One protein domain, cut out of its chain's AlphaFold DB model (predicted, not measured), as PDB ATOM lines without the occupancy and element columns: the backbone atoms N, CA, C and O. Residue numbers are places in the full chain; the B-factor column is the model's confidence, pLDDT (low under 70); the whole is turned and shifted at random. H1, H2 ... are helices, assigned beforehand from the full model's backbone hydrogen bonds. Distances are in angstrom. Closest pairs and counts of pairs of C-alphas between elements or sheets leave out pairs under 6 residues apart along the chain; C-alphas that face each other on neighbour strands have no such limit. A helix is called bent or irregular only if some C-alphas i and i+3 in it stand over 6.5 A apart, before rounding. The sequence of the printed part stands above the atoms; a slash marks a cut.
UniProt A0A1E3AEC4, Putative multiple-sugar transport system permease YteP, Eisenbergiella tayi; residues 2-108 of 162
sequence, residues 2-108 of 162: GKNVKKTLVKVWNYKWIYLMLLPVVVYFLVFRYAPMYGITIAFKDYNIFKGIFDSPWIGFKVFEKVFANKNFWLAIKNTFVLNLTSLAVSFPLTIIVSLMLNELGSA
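Overview. This is residues 2 to 108 of the 162 residues of the protein "Putative multiple-sugar transport system permease YteP" of Eisenbergiella tayi (UniProt A0A1E3AEC4). Two long helices, H2 and H5, make the two sides of a wide, open U, with the short H4 across its base. H1 turns off at a corner from the far end of H2, and a small loop with the four-residue H3 sits at the base beside the other end of H2. The printed part has 107 residues with five named helices, H1 to H5 in chain order, and no named strand; its class is all helix. It is extended, with a radius of gyration of the C-alphas of 25.6 A, and flat, spanning 61 by 58 by 28 A.

Arrangement. H1, residues 2 to 14, and H2, residues 16 to 44, are close but not clearly touching, with their closest C-alphas, Val 12 and Tyr 19, 7.8 A apart; their lines are about perpendicular at 74 degrees. H2 has a kink of 34 degrees near residue 28 and is only just irregular, C-alphas 21 and 24 being 6.6 A apart. H3, residues 52 to 55, is close to H2 but not clearly touching, the closest C-alphas, Ile 42 and Ile 53, being 6.5 A apart. H4, residues 62 to 69, touches H2 at residues 43 to 44 alone, about perpendicular at 74 degrees; the closest C-alphas, Ala 43 and Val 63, are 6.6 A apart. H5, residues 71 to 103, is close to H4 but not clearly touching, with the C-alphas of Val 67 and Phe 73 closest at 6.6 A, and only just about perpendicular to it at 71 degrees. H2 and H5 are apart. Every O i to N i+4 pair is within hydrogen-bond range in H4, against 8 of 9 in H1, 13 of 25 in H2 and 28 of 29 in H5; H3 is too short for such a pair.

Along the chain. H1 begins at C-alpha 2 (-20.173, -19.655, -5.608) and is 19.3 A long. H2 is 42.0 A long and ends at C-alpha 44 (-60.159, -27.953, 11.754). H5 is 47.6 A long and ends at C-alpha 103 (-31.924, -71.026, 24.801).

Size, cuts and confidence. The two C-alphas farthest apart, Pro 57 and Ser 107, are 68.2 A apart. Residues 2 to 37 and 65 to 108 stand free. The printed part has no cut and no long link. Residues 2 to 11 have pLDDT under 70.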
ATOM      1  N   GLY A   2     -19.918 -18.812  -4.417       55.00
ATOM      2  CA  GLY A   2     -20.173 -19.655  -5.608       55.00
ATOM      3  C   GLY A   2     -19.271 -20.886  -5.856       55.00
ATOM      4  O   GLY A   2     -19.680 -21.800  -6.569       55.00
ATOM      5  N   LYS A   3     -18.065 -20.972  -5.268       54.84
ATOM      6  CA  LYS A   3     -17.142 -22.111  -5.502       54.84
ATOM      7  C   LYS A   3     -17.595 -23.421  -4.832       54.84
ATOM      8  O   LYS A   3     -17.303 -24.493  -5.354       54.84
ATOM      9  N   ASN A   4     -18.329 -23.346  -3.721       59.53
ATOM     10  CA  ASN A   4     -18.791 -24.533  -2.989       59.53
ATOM     11  C   ASN A   4     -19.997 -25.200  -3.664       59.53
ATOM     12  O   ASN A   4     -20.048 -26.421  -3.726       59.53
ATOM     13  N   VAL A   5     -20.898 -24.420  -4.270       62.12
ATOM     14  CA  VAL A   5     -22.075 -24.943  -4.989       62.12
ATOM     15  C   VAL A   5     -21.662 -25.784  -6.200       62.12
ATOM     16  O   VAL A   5     -22.165 -26.890  -6.384       62.12
ATOM     17  N   LYS A   6     -20.671 -25.323  -6.980       61.41
ATOM     18  CA  LYS A   6     -20.135 -26.099  -8.112       61.41
ATOM     19  C   LYS A   6     -19.497 -27.420  -7.661       61.41
ATOM     20  O   LYS A   6     -19.712 -28.439  -8.306       61.41
ATOM     21  N   LYS A   7     -18.776 -27.434  -6.531       65.00
ATOM     22  CA  LYS A   7     -18.202 -28.671  -5.964       65.00
ATOM     23  C   LYS A   7     -19.280 -29.652  -5.487       65.00
ATOM     24  O   LYS A   7     -19.117 -30.857  -5.673       65.00
ATOM     25  N   THR A   8     -20.379 -29.159  -4.915       68.38
ATOM     26  CA  THR A   8     -21.519 -29.993  -4.497       68.38
ATOM     27  C   THR A   8     -22.243 -30.604  -5.694       68.38
ATOM     28  O   THR A   8     -22.519 -31.798  -5.684       68.38
ATOM     29  N   LEU A   9     -22.475 -29.834  -6.760       69.25
ATOM     30  CA  LEU A   9     -23.128 -30.327  -7.979       69.25
ATOM     31  C   LEU A   9     -22.296 -31.399  -8.703       69.25
ATOM     32  O   LEU A   9     -22.847 -32.401  -9.152       69.25
ATOM     33  N   VAL A  10     -20.969 -31.244  -8.738       68.06
ATOM     34  CA  VAL A  10     -20.062 -32.270  -9.287       68.06
ATOM     35  C   VAL A  10     -20.090 -33.551  -8.442       68.06
ATOM     36  O   VAL A  10     -20.109 -34.649  -8.995       68.06
ATOM     37  N   LYS A  11     -20.171 -33.448  -7.106       68.00
ATOM     38  CA  LYS A  11     -20.361 -34.625  -6.235       68.00
ATOM     39  C   LYS A  11     -21.709 -35.311  -6.475       68.00
ATOM     40  O   LYS A  11     -21.737 -36.532  -6.575       68.00
ATOM     41  N   VAL A  12     -22.801 -34.558  -6.608       72.38
ATOM     42  CA  VAL A  12     -24.134 -35.117  -6.906       72.38
ATOM     43  C   VAL A  12     -24.130 -35.865  -8.241       72.38
ATOM     44  O   VAL A  12     -24.685 -36.956  -8.332       72.38
ATOM     45  N   TRP A  13     -23.430 -35.338  -9.248       73.50
ATOM     46  CA  TRP A  13     -23.269 -36.003 -10.541       73.50
ATOM     47  C   TRP A  13     -22.459 -37.305 -10.453       73.50
ATOM     48  O   TRP A  13     -22.824 -38.304 -11.075       73.50
ATOM     49  N   ASN A  14     -21.401 -37.331  -9.635       77.00
ATOM     50  CA  ASN A  14     -20.613 -38.544  -9.396       77.00
ATOM     51  C   ASN A  14     -21.415 -39.630  -8.654       77.00
ATOM     52  O   ASN A  14     -21.217 -40.814  -8.910       77.00
ATOM     53  N   TYR A  15     -22.367 -39.242  -7.797       82.81
ATOM     54  CA  TYR A  15     -23.258 -40.155  -7.066       82.81
ATOM     55  C   TYR A  15     -24.655 -40.302  -7.695       82.81
ATOM     56  O   TYR A  15     -25.584 -40.771  -7.035       82.81
ATOM     57  N   LYS A  16     -24.823 -39.944  -8.975       82.12
ATOM     58  CA  LYS A  16     -26.121 -39.952  -9.678       82.12
ATOM     59  C   LYS A  16     -26.893 -41.269  -9.557       82.12
ATOM     60  O   LYS A  16     -28.108 -41.246  -9.414       82.12
ATOM     61  N   TRP A  17     -26.196 -42.408  -9.554       87.50
ATOM     62  CA  TRP A  17     -26.814 -43.729  -9.418       87.50
ATOM     63  C   TRP A  17     -27.405 -43.965  -8.026       87.50
ATOM     64  O   TRP A  17     -28.486 -44.532  -7.913       87.50
ATOM     65  N   ILE A  18     -26.751 -43.458  -6.976       86.00
ATOM     66  CA  ILE A  18     -27.262 -43.524  -5.600       86.00
ATOM     67  C   ILE A  18     -28.516 -42.654  -5.474       86.00
ATOM     68  O   ILE A  18     -29.525 -43.100  -4.934       86.00
ATOM     69  N   TYR A  19     -28.490 -41.438  -6.029       86.81
ATOM     70  CA  TYR A  19     -29.667 -40.565  -6.045       86.81
ATOM     71  C   TYR A  19     -30.821 -41.153  -6.865       86.81
ATOM     72  O   TYR A  19     -31.973 -41.022  -6.460       86.81
ATOM     73  N   LEU A  20     -30.529 -41.844  -7.970       90.44
ATOM     74  CA  LEU A  20     -31.536 -42.505  -8.799       90.44
ATOM     75  C   LEU A  20     -32.182 -43.704  -8.085       90.44
ATOM     76  O   LEU A  20     -33.393 -43.867  -8.179       90.44
ATOM     77  N   MET A  21     -31.418 -44.492  -7.320       91.31
ATOM     78  CA  MET A  21     -31.964 -45.566  -6.469       91.31
ATOM     79  C   MET A  21     -32.776 -45.030  -5.280       91.31
ATOM     80  O   MET A  21     -33.735 -45.664  -4.845       91.31
ATOM     81  N   LEU A  22     -32.418 -43.854  -4.762       93.44
ATOM     82  CA  LEU A  22     -33.121 -43.195  -3.660       93.44
ATOM     83  C   LEU A  22     -34.421 -42.509  -4.113       93.44
ATOM     84  O   LEU A  22     -35.376 -42.427  -3.339       93.44
ATOM     85  N   LEU A  23     -34.481 -42.051  -5.364       93.50
ATOM     86  CA  LEU A  23     -35.632 -41.361  -5.945       93.50
ATOM     87  C   LEU A  23     -36.966 -42.115  -5.777       93.50
ATOM     88  O   LEU A  23     -37.895 -41.493  -5.262       93.50
ATOM     89  N   PRO A  24     -37.112 -43.414  -6.123       94.56
ATOM     90  CA  PRO A  24     -38.384 -44.121  -5.947       94.56
ATOM     91  C   PRO A  24     -38.821 -44.201  -4.481       94.56
ATOM     92  O   PRO A  24     -40.008 -44.070  -4.194       94.56
ATOM     93  N   VAL A  25     -37.876 -44.341  -3.544       95.25
ATOM     94  CA  VAL A  25     -38.175 -44.334  -2.106       95.25
ATOM     95  C   VAL A  25     -38.696 -42.962  -1.690       95.25
ATOM     96  O   VAL A  25     -39.752 -42.865  -1.072       95.25
ATOM     97  N   VAL A  26     -38.013 -41.881  -2.070       95.75
ATOM     98  CA  VAL A  26     -38.455 -40.519  -1.732       95.75
ATOM     99  C   VAL A  26     -39.815 -40.203  -2.340       95.75
ATOM    100  O   VAL A  26     -40.684 -39.692  -1.636       95.75
ATOM    101  N   VAL A  27     -40.033 -40.544  -3.610       96.56
ATOM    102  CA  VAL A  27     -41.328 -40.351  -4.274       96.56
ATOM    103  C   VAL A  27     -42.424 -41.129  -3.547       96.56
ATOM    104  O   VAL A  27     -43.479 -40.562  -3.272       96.56
ATOM    105  N   TYR A  28     -42.161 -42.378  -3.153       95.88
ATOM    106  CA  TYR A  28     -43.100 -43.166  -2.357       95.88
ATOM    107  C   TYR A  28     -43.467 -42.460  -1.044       95.88
ATOM    108  O   TYR A  28     -44.648 -42.296  -0.740       95.88
ATOM    109  N   PHE A  29     -42.484 -41.978  -0.283       96.00
ATOM    110  CA  PHE A  29     -42.754 -41.254   0.961       96.00
ATOM    111  C   PHE A  29     -43.535 -39.958   0.724       96.00
ATOM    112  O   PHE A  29     -44.473 -39.666   1.468       96.00
ATOM    113  N   LEU A  30     -43.190 -39.189  -0.309       96.00
ATOM    114  CA  LEU A  30     -43.887 -37.944  -0.628       96.00
ATOM    115  C   LEU A  30     -45.356 -38.194  -0.983       96.00
ATOM    116  O   LEU A  30     -46.235 -37.531  -0.435       96.00
ATOM    117  N   VAL A  31     -45.626 -39.174  -1.844       96.25
ATOM    118  CA  VAL A  31     -46.979 -39.454  -2.342       96.25
ATOM    119  C   VAL A  31     -47.827 -40.195  -1.311       96.25
ATOM    120  O   VAL A  31     -48.974 -39.823  -1.094       96.25
ATOM    121  N   PHE A  32     -47.291 -41.219  -0.647       95.06
ATOM    122  CA  PHE A  32     -48.092 -42.096   0.215       95.06
ATOM    123  C   PHE A  32     -48.038 -41.739   1.698       95.06
ATOM    124  O   PHE A  32     -48.909 -42.171   2.449       95.06
ATOM    125  N   ARG A  33     -47.047 -40.959   2.148       92.62
ATOM    126  CA  ARG A  33     -46.939 -40.563   3.560       92.62
ATOM    127  C   ARG A  33     -47.162 -39.075   3.774       92.62
ATOM    128  O   ARG A  33     -47.935 -38.733   4.658       92.62
ATOM    129  N   TYR A  34     -46.544 -38.204   2.976       93.88
ATOM    130  CA  TYR A  34     -46.688 -36.753   3.149       93.88
ATOM    131  C   TYR A  34     -47.952 -36.187   2.504       93.88
ATOM    132  O   TYR A  34     -48.609 -35.356   3.126       93.88
ATOM    133  N   ALA A  35     -48.344 -36.638   1.308       92.94
ATOM    134  CA  ALA A  35     -49.559 -36.122   0.677       92.94
ATOM    135  C   ALA A  35     -50.825 -36.370   1.530       92.94
ATOM    136  O   ALA A  35     -51.587 -35.422   1.726       92.94
ATOM    137  N   PRO A  36     -51.033 -37.555   2.153       92.12
ATOM    138  CA  PRO A  36     -52.176 -37.771   3.041       92.12
ATOM    139  C   PRO A  36     -52.161 -36.906   4.308       92.12
ATOM    140  O   PRO A  36     -53.223 -36.661   4.876       92.12
ATOM    141  N   MET A  37     -51.004 -36.381   4.736       91.69
ATOM    142  CA  MET A  37     -50.944 -35.458   5.879       91.69
ATOM    143  C   MET A  37     -51.695 -34.151   5.614       91.69
ATOM    144  O   MET A  37     -52.114 -33.498   6.568       91.69
ATOM    145  N   TYR A  38     -51.950 -33.791   4.351       87.44
ATOM    146  CA  TYR A  38     -52.850 -32.682   4.032       87.44
ATOM    147  C   TYR A  38     -54.257 -32.890   4.627       87.44
ATOM    148  O   TYR A  38     -54.905 -31.933   5.055       87.44
ATOM    149  N   GLY A  39     -54.700 -34.146   4.754       86.44
ATOM    150  CA  GLY A  39     -55.969 -34.515   5.381       86.44
ATOM    151  C   GLY A  39     -56.073 -34.146   6.863       86.44
ATOM    152  O   GLY A  39     -57.180 -34.046   7.377       86.44
ATOM    153  N   ILE A  40     -54.966 -33.848   7.555       89.69
ATOM    154  CA  ILE A  40     -54.999 -33.373   8.953       89.69
ATOM    155  C   ILE A  40     -55.782 -32.052   9.065       89.69
ATOM    156  O   ILE A  40     -56.414 -31.789  10.087       89.69
ATOM    157  N   THR A  41     -55.825 -31.253   7.994       88.88
ATOM    158  CA  THR A  41     -56.615 -30.010   7.943       88.88
ATOM    159  C   THR A  41     -58.119 -30.236   8.131       88.88
ATOM    160  O   THR A  41     -58.809 -29.329   8.594       88.88
ATOM    161  N   ILE A  42     -58.625 -31.445   7.854       88.38
ATOM    162  CA  ILE A  42     -60.029 -31.836   8.061       88.38
ATOM    163  C   ILE A  42     -60.433 -31.681   9.530       88.38
ATOM    164  O   ILE A  42     -61.554 -31.266   9.805       88.38
ATOM    165  N   ALA A  43     -59.521 -31.927  10.478       89.31
ATOM    166  CA  ALA A  43     -59.807 -31.800  11.909       89.31
ATOM    167  C   ALA A  43     -60.187 -30.366  12.333       89.31
ATOM    168  O   ALA A  43     -60.781 -30.177  13.392       89.31
ATOM    169  N   PHE A  44     -59.867 -29.366  11.507       91.62
ATOM    170  CA  PHE A  44     -60.159 -27.953  11.754       91.62
ATOM    171  C   PHE A  44     -61.313 -27.411  10.899       91.62
ATOM    172  O   PHE A  44     -61.617 -26.215  10.949       91.62
ATOM    173  N   LYS A  45     -61.951 -28.264  10.092       89.31
ATOM    174  CA  LYS A  45     -63.024 -27.897   9.163       89.31
ATOM    175  C   LYS A  45     -64.324 -28.609   9.521       89.31
ATOM    176  O   LYS A  45     -64.310 -29.718  10.049       89.31
ATOM    177  N   ASP A  46     -65.453 -27.983   9.197       88.06
ATOM    178  CA  ASP A  46     -66.754 -28.658   9.214       88.06
ATOM    179  C   ASP A  46     -66.882 -29.484   7.934       88.06
ATOM    180  O   ASP A  46     -67.451 -29.052   6.928       88.06
ATOM    181  N   TYR A  47     -66.186 -30.618   7.923       86.31
ATOM    182  CA  TYR A  47     -65.979 -31.403   6.720       86.31
ATOM    183  C   TYR A  47     -67.280 -32.024   6.221       86.31
ATOM    184  O   TYR A  47     -67.886 -32.866   6.884       86.31
ATOM    185  N   ASN A  48     -67.666 -31.650   5.004       83.25
ATOM    186  CA  ASN A  48     -68.775 -32.260   4.293       83.25
ATOM    187  C   ASN A  48     -68.244 -33.029   3.077       83.25
ATOM    188  O   ASN A  48     -67.618 -32.448   2.190       83.25
ATOM    189  N   ILE A  49     -68.545 -34.329   3.017       83.56
ATOM    190  CA  ILE A  49     -68.092 -35.243   1.957       83.56
ATOM    191  C   ILE A  49     -68.498 -34.733   0.564       83.56
ATOM    192  O   ILE A  49     -67.719 -34.856  -0.375       83.56
ATOM    193  N   PHE A  50     -69.669 -34.098   0.432       83.69
ATOM    194  CA  PHE A  50     -70.171 -33.578  -0.846       83.69
ATOM    195  C   PHE A  50     -69.483 -32.282  -1.298       83.69
ATOM    196  O   PHE A  50     -69.442 -32.006  -2.492       83.69
ATOM    197  N   LYS A  51     -68.946 -31.485  -0.363       78.12
ATOM    198  CA  LYS A  51     -68.217 -30.235  -0.662       78.12
ATOM    199  C   LYS A  51     -66.703 -30.448  -0.770       78.12
ATOM    200  O   LYS A  51     -65.985 -29.596  -1.273       78.12
ATOM    201  N   GLY A  52     -66.197 -31.585  -0.296       79.38
ATOM    202  CA  GLY A  52     -64.768 -31.873  -0.273       79.38
ATOM    203  C   GLY A  52     -63.996 -31.044   0.762       79.38
ATOM    204  O   GLY A  52     -64.540 -30.230   1.511       79.38
ATOM    205  N   ILE A  53     -62.684 -31.282   0.834       76.31
ATOM    206  CA  ILE A  53     -61.809 -30.704   1.870       76.31
ATOM    207  C   ILE A  53     -61.607 -29.199   1.657       76.31
ATOM    208  O   ILE A  53     -61.466 -28.465   2.633       76.31
ATOM    209  N   PHE A  54     -61.582 -28.725   0.409       76.56
ATOM    210  CA  PHE A  54     -61.259 -27.333   0.080       76.56
ATOM    211  C   PHE A  54     -62.416 -26.369   0.377       76.56
ATOM    212  O   PHE A  54     -62.169 -25.378   1.062       76.56
ATOM    213  N   ASP A  55     -63.655 -26.715   0.004       81.62
ATOM    214  CA  ASP A  55     -64.843 -25.855   0.182       81.62
ATOM    215  C   ASP A  55     -65.546 -26.014   1.542       81.62
ATOM    216  O   ASP A  55     -66.507 -25.305   1.849       81.62
ATOM    217  N   SER A  56     -65.088 -26.945   2.385       85.00
ATOM    218  CA  SER A  56     -65.609 -27.082   3.748       85.00
ATOM    219  C   SER A  56     -65.150 -25.906   4.629       85.00
ATOM    220  O   SER A  56     -63.950 -25.590   4.642       85.00
ATOM    221  N   PRO A  57     -66.058 -25.259   5.389       87.00
ATOM    222  CA  PRO A  57     -65.730 -24.061   6.152       87.00
ATOM    223  C   PRO A  57     -64.773 -24.378   7.304       87.00
ATOM    224  O   PRO A  57     -64.878 -25.411   7.969       87.00
ATOM    225  N   TRP A  58     -63.829 -23.469   7.548       89.94
ATOM    226  CA  TRP A  58     -62.875 -23.581   8.648       89.94
ATOM    227  C   TRP A  58     -63.544 -23.219   9.975       89.94
ATOM    228  O   TRP A  58     -64.037 -22.106  10.147       89.94
ATOM    229  N   ILE A  59     -63.545 -24.154  10.924       91.94
ATOM    230  CA  ILE A  59     -64.185 -24.006  12.241       91.94
ATOM    231  C   ILE A  59     -63.189 -24.034  13.407       91.94
ATOM    232  O   ILE A  59     -63.605 -23.984  14.566       91.94
ATOM    233  N   GLY A  60     -61.883 -24.085  13.124       90.62
ATOM    234  CA  GLY A  60     -60.831 -24.038  14.136       90.62
ATOM    235  C   GLY A  60     -60.911 -25.223  15.099       90.62
ATOM    236  O   GLY A  60     -60.899 -26.371  14.671       90.62
ATOM    237  N   PHE A  61     -61.003 -24.956  16.403       92.81
ATOM    238  CA  PHE A  61     -60.946 -25.991  17.443       92.81
ATOM    239  C   PHE A  61     -62.302 -26.580  17.858       92.81
ATOM    240  O   PHE A  61     -62.344 -27.447  18.729       92.81
ATOM    241  N   LYS A  62     -63.411 -26.192  17.214       93.00
ATOM    242  CA  LYS A  62     -64.757 -26.665  17.595       93.00
ATOM    243  C   LYS A  62     -64.904 -28.193  17.579       93.00
ATOM    244  O   LYS A  62     -65.649 -28.747  18.381       93.00
ATOM    245  N   VAL A  63     -64.208 -28.889  16.674       92.25
ATOM    246  CA  VAL A  63     -64.196 -30.364  16.642       92.25
ATOM    247  C   VAL A  63     -63.520 -30.926  17.894       92.25
ATOM    248  O   VAL A  63     -64.047 -31.845  18.514       92.25
ATOM    249  N   PHE A  64     -62.393 -30.343  18.304       93.44
ATOM    250  CA  PHE A  64     -61.651 -30.764  19.491       93.44
ATOM    251  C   PHE A  64     -62.453 -30.536  20.773       93.44
ATOM    252  O   PHE A  64     -62.519 -31.439  21.601       93.44
ATOM    253  N   GLU A  65     -63.131 -29.395  20.914       93.88
ATOM    254  CA  GLU A  65     -64.024 -29.134  22.054       93.88
ATOM    255  C   GLU A  65     -65.122 -30.200  22.171       93.88
ATOM    256  O   GLU A  65     -65.330 -30.762  23.247       93.88
ATOM    257  N   LYS A  66     -65.774 -30.550  21.053       93.00
ATOM    258  CA  LYS A  66     -66.786 -31.620  21.014       93.00
ATOM    259  C   LYS A  66     -66.208 -32.982  21.411       93.00
ATOM    260  O   LYS A  66     -66.858 -33.733  22.136       93.00
ATOM    261  N   VAL A  67     -65.006 -33.310  20.935       94.00
ATOM    262  CA  VAL A  67     -64.333 -34.581  21.244       94.00
ATOM    263  C   VAL A  67     -63.927 -34.641  22.718       94.00
ATOM    264  O   VAL A  67     -64.193 -35.645  23.374       94.00
ATOM    265  N   PHE A  68     -63.352 -33.571  23.268       95.12
ATOM    266  CA  PHE A  68     -62.928 -33.525  24.669       95.12
ATOM    267  C   PHE A  68     -64.094 -33.444  25.658       95.12
ATOM    268  O   PHE A  68     -63.968 -33.954  26.772       95.12
ATOM    269  N   ALA A  69     -65.235 -32.876  25.262       95.62
ATOM    270  CA  ALA A  69     -66.463 -32.917  26.056       95.62
ATOM    271  C   ALA A  69     -67.103 -34.321  26.099       95.62
ATOM    272  O   ALA A  69     -67.935 -34.603  26.961       95.62
ATOM    273  N   ASN A  70     -66.730 -35.225  25.185       95.12
ATOM    274  CA  ASN A  70     -67.289 -36.569  25.127       95.12
ATOM    275  C   ASN A  70     -66.636 -37.495  26.169       95.12
ATOM    276  O   ASN A  70     -65.458 -37.839  26.079       95.12
ATOM    277  N   LYS A  71     -67.423 -37.996  27.126       94.06
ATOM    278  CA  LYS A  71     -66.949 -38.954  28.140       94.06
ATOM    279  C   LYS A  71     -66.374 -40.241  27.528       94.06
ATOM    280  O   LYS A  71     -65.397 -40.780  28.048       94.06
ATOM    281  N   ASN A  72     -66.934 -40.718  26.414       95.19
ATOM    282  CA  ASN A  72     -66.472 -41.943  25.753       95.19
ATOM    283  C   ASN A  72     -65.063 -41.789  25.175       95.19
ATOM    284  O   ASN A  72     -64.320 -42.765  25.132       95.19
ATOM    285  N   PHE A  73     -64.667 -40.574  24.787       95.38
ATOM    286  CA  PHE A  73     -63.309 -40.302  24.320       95.38
ATOM    287  C   PHE A  73     -62.282 -40.554  25.431       95.38
ATOM    288  O   PHE A  73     -61.312 -41.284  25.231       95.38
ATOM    289  N   TRP A  74     -62.537 -40.036  26.636       95.31
ATOM    290  CA  TRP A  74     -61.663 -40.256  27.791       95.31
ATOM    291  C   TRP A  74     -61.643 -41.715  28.252       95.31
ATOM    292  O   TRP A  74     -60.582 -42.227  28.610       95.31
ATOM    293  N   LEU A  75     -62.787 -42.405  28.196       95.81
ATOM    294  CA  LEU A  75     -62.846 -43.847  28.452       95.81
ATOM    295  C   LEU A  75     -62.011 -44.628  27.432       95.81
ATOM    296  O   LEU A  75     -61.228 -45.488  27.827       95.81
ATOM    297  N   ALA A  76     -62.108 -44.296  26.143       96.12
ATOM    298  CA  ALA A  76     -61.315 -44.933  25.097       96.12
ATOM    299  C   ALA A  76     -59.809 -44.694  25.293       96.12
ATOM    300  O   ALA A  76     -59.035 -45.644  25.182       96.12
ATOM    301  N   ILE A  77     -59.389 -43.472  25.649       96.56
ATOM    302  CA  ILE A  77     -57.983 -43.171  25.969       96.56
ATOM    303  C   ILE A  77     -57.511 -44.005  27.154       96.56
ATOM    304  O   ILE A  77     -56.479 -44.668  27.057       96.56
ATOM    305  N   LYS A  78     -58.265 -44.001  28.259       96.81
ATOM    306  CA  LYS A  78     -57.910 -44.763  29.461       96.81
ATOM    307  C   LYS A  78     -57.790 -46.251  29.144       96.81
ATOM    308  O   LYS A  78     -56.784 -46.858  29.491       96.81
ATOM    309  N   ASN A  79     -58.776 -46.820  28.456       96.31
ATOM    310  CA  ASN A  79     -58.778 -48.233  28.086       96.31
ATOM    311  C   ASN A  79     -57.604 -48.563  27.165       96.31
ATOM    312  O   ASN A  79     -56.899 -49.533  27.409       96.31
ATOM    313  N   THR A  80     -57.335 -47.728  26.161       96.81
ATOM    314  CA  THR A  80     -56.187 -47.906  25.261       96.81
ATOM    315  C   THR A  80     -54.874 -47.864  26.035       96.81
ATOM    316  O   THR A  80     -54.000 -48.698  25.815       96.81
ATOM    317  N   PHE A  81     -54.727 -46.923  26.966       97.62
ATOM    318  CA  PHE A  81     -53.523 -46.805  27.778       97.62
ATOM    319  C   PHE A  81     -53.335 -48.016  28.697       97.62
ATOM    320  O   PHE A  81     -52.257 -48.605  28.712       97.62
ATOM    321  N   VAL A  82     -54.391 -48.433  29.402       97.56
ATOM    322  CA  VAL A  82     -54.372 -49.618  30.271       97.56
ATOM    323  C   VAL A  82     -54.056 -50.875  29.463       97.56
ATOM    324  O   VAL A  82     -53.151 -51.611  29.837       97.56
ATOM    325  N   LEU A  83     -54.716 -51.090  28.321       96.25
ATOM    326  CA  LEU A  83     -54.466 -52.248  27.456       96.25
ATOM    327  C   LEU A  83     -53.018 -52.293  26.961       96.25
ATOM    328  O   LEU A  83     -52.390 -53.345  27.037       96.25
ATOM    329  N   ASN A  84     -52.469 -51.169  26.495       96.81
ATOM    330  CA  ASN A  84     -51.078 -51.121  26.040       96.81
ATOM    331  C   ASN A  84     -50.093 -51.342  27.190       96.81
ATOM    332  O   ASN A  84     -49.117 -52.068  27.019       96.81
ATOM    333  N   LEU A  85     -50.347 -50.762  28.365       97.44
ATOM    334  CA  LEU A  85     -49.460 -50.912  29.514       97.44
ATOM    335  C   LEU A  85     -49.488 -52.341  30.067       97.44
ATOM    336  O   LEU A  85     -48.429 -52.912  30.315       97.44
ATOM    337  N   THR A  86     -50.670 -52.949  30.201       96.75
ATOM    338  CA  THR A  86     -50.816 -54.355  30.597       96.75
ATOM    339  C   THR A  86     -50.215 -55.284  29.546       96.75
ATOM    340  O   THR A  86     -49.484 -56.208  29.895       96.75
ATOM    341  N   SER A  87     -50.458 -55.022  28.258       95.56
ATOM    342  CA  SER A  87     -49.869 -55.806  27.171       95.56
ATOM    343  C   SER A  87     -48.345 -55.732  27.197       95.56
ATOM    344  O   SER A  87     -47.700 -56.770  27.096       95.56
ATOM    345  N   LEU A  88     -47.761 -54.552  27.415       96.19
ATOM    346  CA  LEU A  88     -46.316 -54.395  27.555       96.19
ATOM    347  C   LEU A  88     -45.796 -55.127  28.797       96.19
ATOM    348  O   LEU A  88     -44.859 -55.913  28.690       96.19
ATOM    349  N   ALA A  89     -46.428 -54.915  29.955       97.12
ATOM    350  CA  ALA A  89     -46.022 -55.511  31.226       97.12
ATOM    351  C   ALA A  89     -46.069 -57.046  31.218       97.12
ATOM    352  O   ALA A  89     -45.277 -57.670  31.915       97.12
ATOM    353  N   VAL A  90     -46.962 -57.655  30.434       96.94
ATOM    354  CA  VAL A  90     -47.067 -59.117  30.307       96.94
ATOM    355  C   VAL A  90     -46.219 -59.641  29.149       96.94
ATOM    356  O   VAL A  90     -45.405 -60.545  29.335       96.94
ATOM    357  N   SER A  91     -46.371 -59.073  27.951       93.88
ATOM    358  CA  SER A  91     -45.741 -59.599  26.732       93.88
ATOM    359  C   SER A  91     -44.227 -59.437  26.756       93.88
ATOM    360  O   SER A  91     -43.519 -60.314  26.262       93.88
ATOM    361  N   PHE A  92     -43.710 -58.350  27.337       95.88
ATOM    362  CA  PHE A  92     -42.271 -58.108  27.372       95.88
ATOM    363  C   PHE A  92     -41.533 -59.132  28.255       95.88
ATOM    364  O   PHE A  92     -40.676 -59.840  27.715       95.88
ATOM    365  N   PRO A  93     -41.885 -59.334  29.546       96.94
ATOM    366  CA  PRO A  93     -41.268 -60.388  30.350       96.94
ATOM    367  C   PRO A  93     -41.508 -61.783  29.780       96.94
ATOM    368  O   PRO A  93     -40.581 -62.590  29.748       96.94
ATOM    369  N   LEU A  94     -42.715 -62.064  29.277       95.62
ATOM    370  CA  LEU A  94     -43.038 -63.365  28.695       95.62
ATOM    371  C   LEU A  94     -42.139 -63.689  27.493       95.62
ATOM    372  O   LEU A  94     -41.619 -64.799  27.404       95.62
ATOM    373  N   THR A  95     -41.890 -62.719  26.608       93.94
ATOM    374  CA  THR A  95     -40.992 -62.894  25.453       93.94
ATOM    375  C   THR A  95     -39.565 -63.218  25.897       93.94
ATOM    376  O   THR A  95     -38.919 -64.090  25.310       93.94
ATOM    377  N   ILE A  96     -39.075 -62.562  26.955       96.44
ATOM    378  CA  ILE A  96     -37.741 -62.819  27.517       96.44
ATOM    379  C   ILE A  96     -37.680 -64.223  28.125       96.44
ATOM    380  O   ILE A  96     -36.767 -64.982  27.802       96.44
ATOM    381  N   ILE A  97     -38.663 -64.590  28.949       96.12
ATOM    382  CA  ILE A  97     -38.738 -65.908  29.595       96.12
ATOM    383  C   ILE A  97     -38.745 -67.013  28.539       96.12
ATOM    384  O   ILE A  97     -37.913 -67.913  28.593       96.12
ATOM    385  N   VAL A  98     -39.621 -66.919  27.536       94.06
ATOM    386  CA  VAL A  98     -39.701 -67.910  26.454       94.06
ATOM    387  C   VAL A  98     -38.387 -67.982  25.669       94.06
ATOM    388  O   VAL A  98     -37.934 -69.076  25.337       94.06
ATOM    389  N   SER A  99     -37.733 -66.845  25.415       93.19
ATOM    390  CA  SER A  99     -36.438 -66.817  24.722       93.19
ATOM    391  C   SER A  99     -35.333 -67.510  25.523       93.19
ATOM    392  O   SER A  99     -34.562 -68.281  24.949       93.19
ATOM    393  N   LEU A 100     -35.278 -67.292  26.840       95.00
ATOM    394  CA  LEU A 100     -34.330 -67.965  27.734       95.00
ATOM    395  C   LEU A 100     -34.625 -69.466  27.833       95.00
ATOM    396  O   LEU A 100     -33.716 -70.275  27.672       95.00
ATOM    397  N   MET A 101     -35.895 -69.853  27.988       94.06
ATOM    398  CA  MET A 101     -36.307 -71.262  28.002       94.06
ATOM    399  C   MET A 101     -35.901 -71.989  26.717       94.06
ATOM    400  O   MET A 101     -35.420 -73.116  26.776       94.06
ATOM    401  N   LEU A 102     -36.064 -71.349  25.554       92.38
ATOM    402  CA  LEU A 102     -35.617 -71.898  24.270       92.38
ATOM    403  C   LEU A 102     -34.091 -71.950  24.145       92.38
ATOM    404  O   LEU A 102     -33.564 -72.806  23.427       92.38
ATOM    405  N   ASN A 103     -33.378 -71.027  24.791       92.12
ATOM    406  CA  ASN A 103     -31.924 -71.026  24.801       92.12
ATOM    407  C   ASN A 103     -31.360 -72.214  25.584       92.12
ATOM    408  O   ASN A 103     -30.440 -72.862  25.090       92.12
ATOM    409  N   GLU A 104     -31.976 -72.538  26.719       92.69
ATOM    410  CA  GLU A 104     -31.550 -73.612  27.626       92.69
ATOM    411  C   GLU A 104     -31.805 -75.031  27.083       92.69
ATOM    412  O   GLU A 104     -31.381 -76.029  27.667       92.69
ATOM    413  N   LEU A 105     -32.486 -75.157  25.939       92.12
ATOM    414  CA  LEU A 105     -32.707 -76.442  25.282       92.12
ATOM    415  C   LEU A 105     -31.400 -76.983  24.682       92.12
ATOM    416  O   LEU A 105     -30.955 -76.533  23.625       92.12
ATOM    417  N   GLY A 106     -30.834 -78.018  25.307       84.12
ATOM    418  CA  GLY A 106     -29.591 -78.655  24.850       84.12
ATOM    419  C   GLY A 106     -29.705 -79.431  23.527       84.12
ATOM    420  O   GLY A 106     -28.730 -79.551  22.789       84.12
ATOM    421  N   SER A 107     -30.891 -79.948  23.180       92.31
ATOM    422  CA  SER A 107     -31.101 -80.676  21.917       92.31
ATOM    423  C   SER A 107     -31.482 -79.733  20.776       92.31
ATOM    424  O   SER A 107     -32.578 -79.167  20.754       92.31
ATOM    425  N   ALA A 108     -30.618 -79.638  19.762       89.06
ATOM    426  CA  ALA A 108     -30.840 -78.791  18.587       89.06
ATOM    427  C   ALA A 108     -32.106 -79.168  17.789       89.06
ATOM    428  O   ALA A 108     -32.803 -78.290  17.274       89.06
TER     429      ALA A 108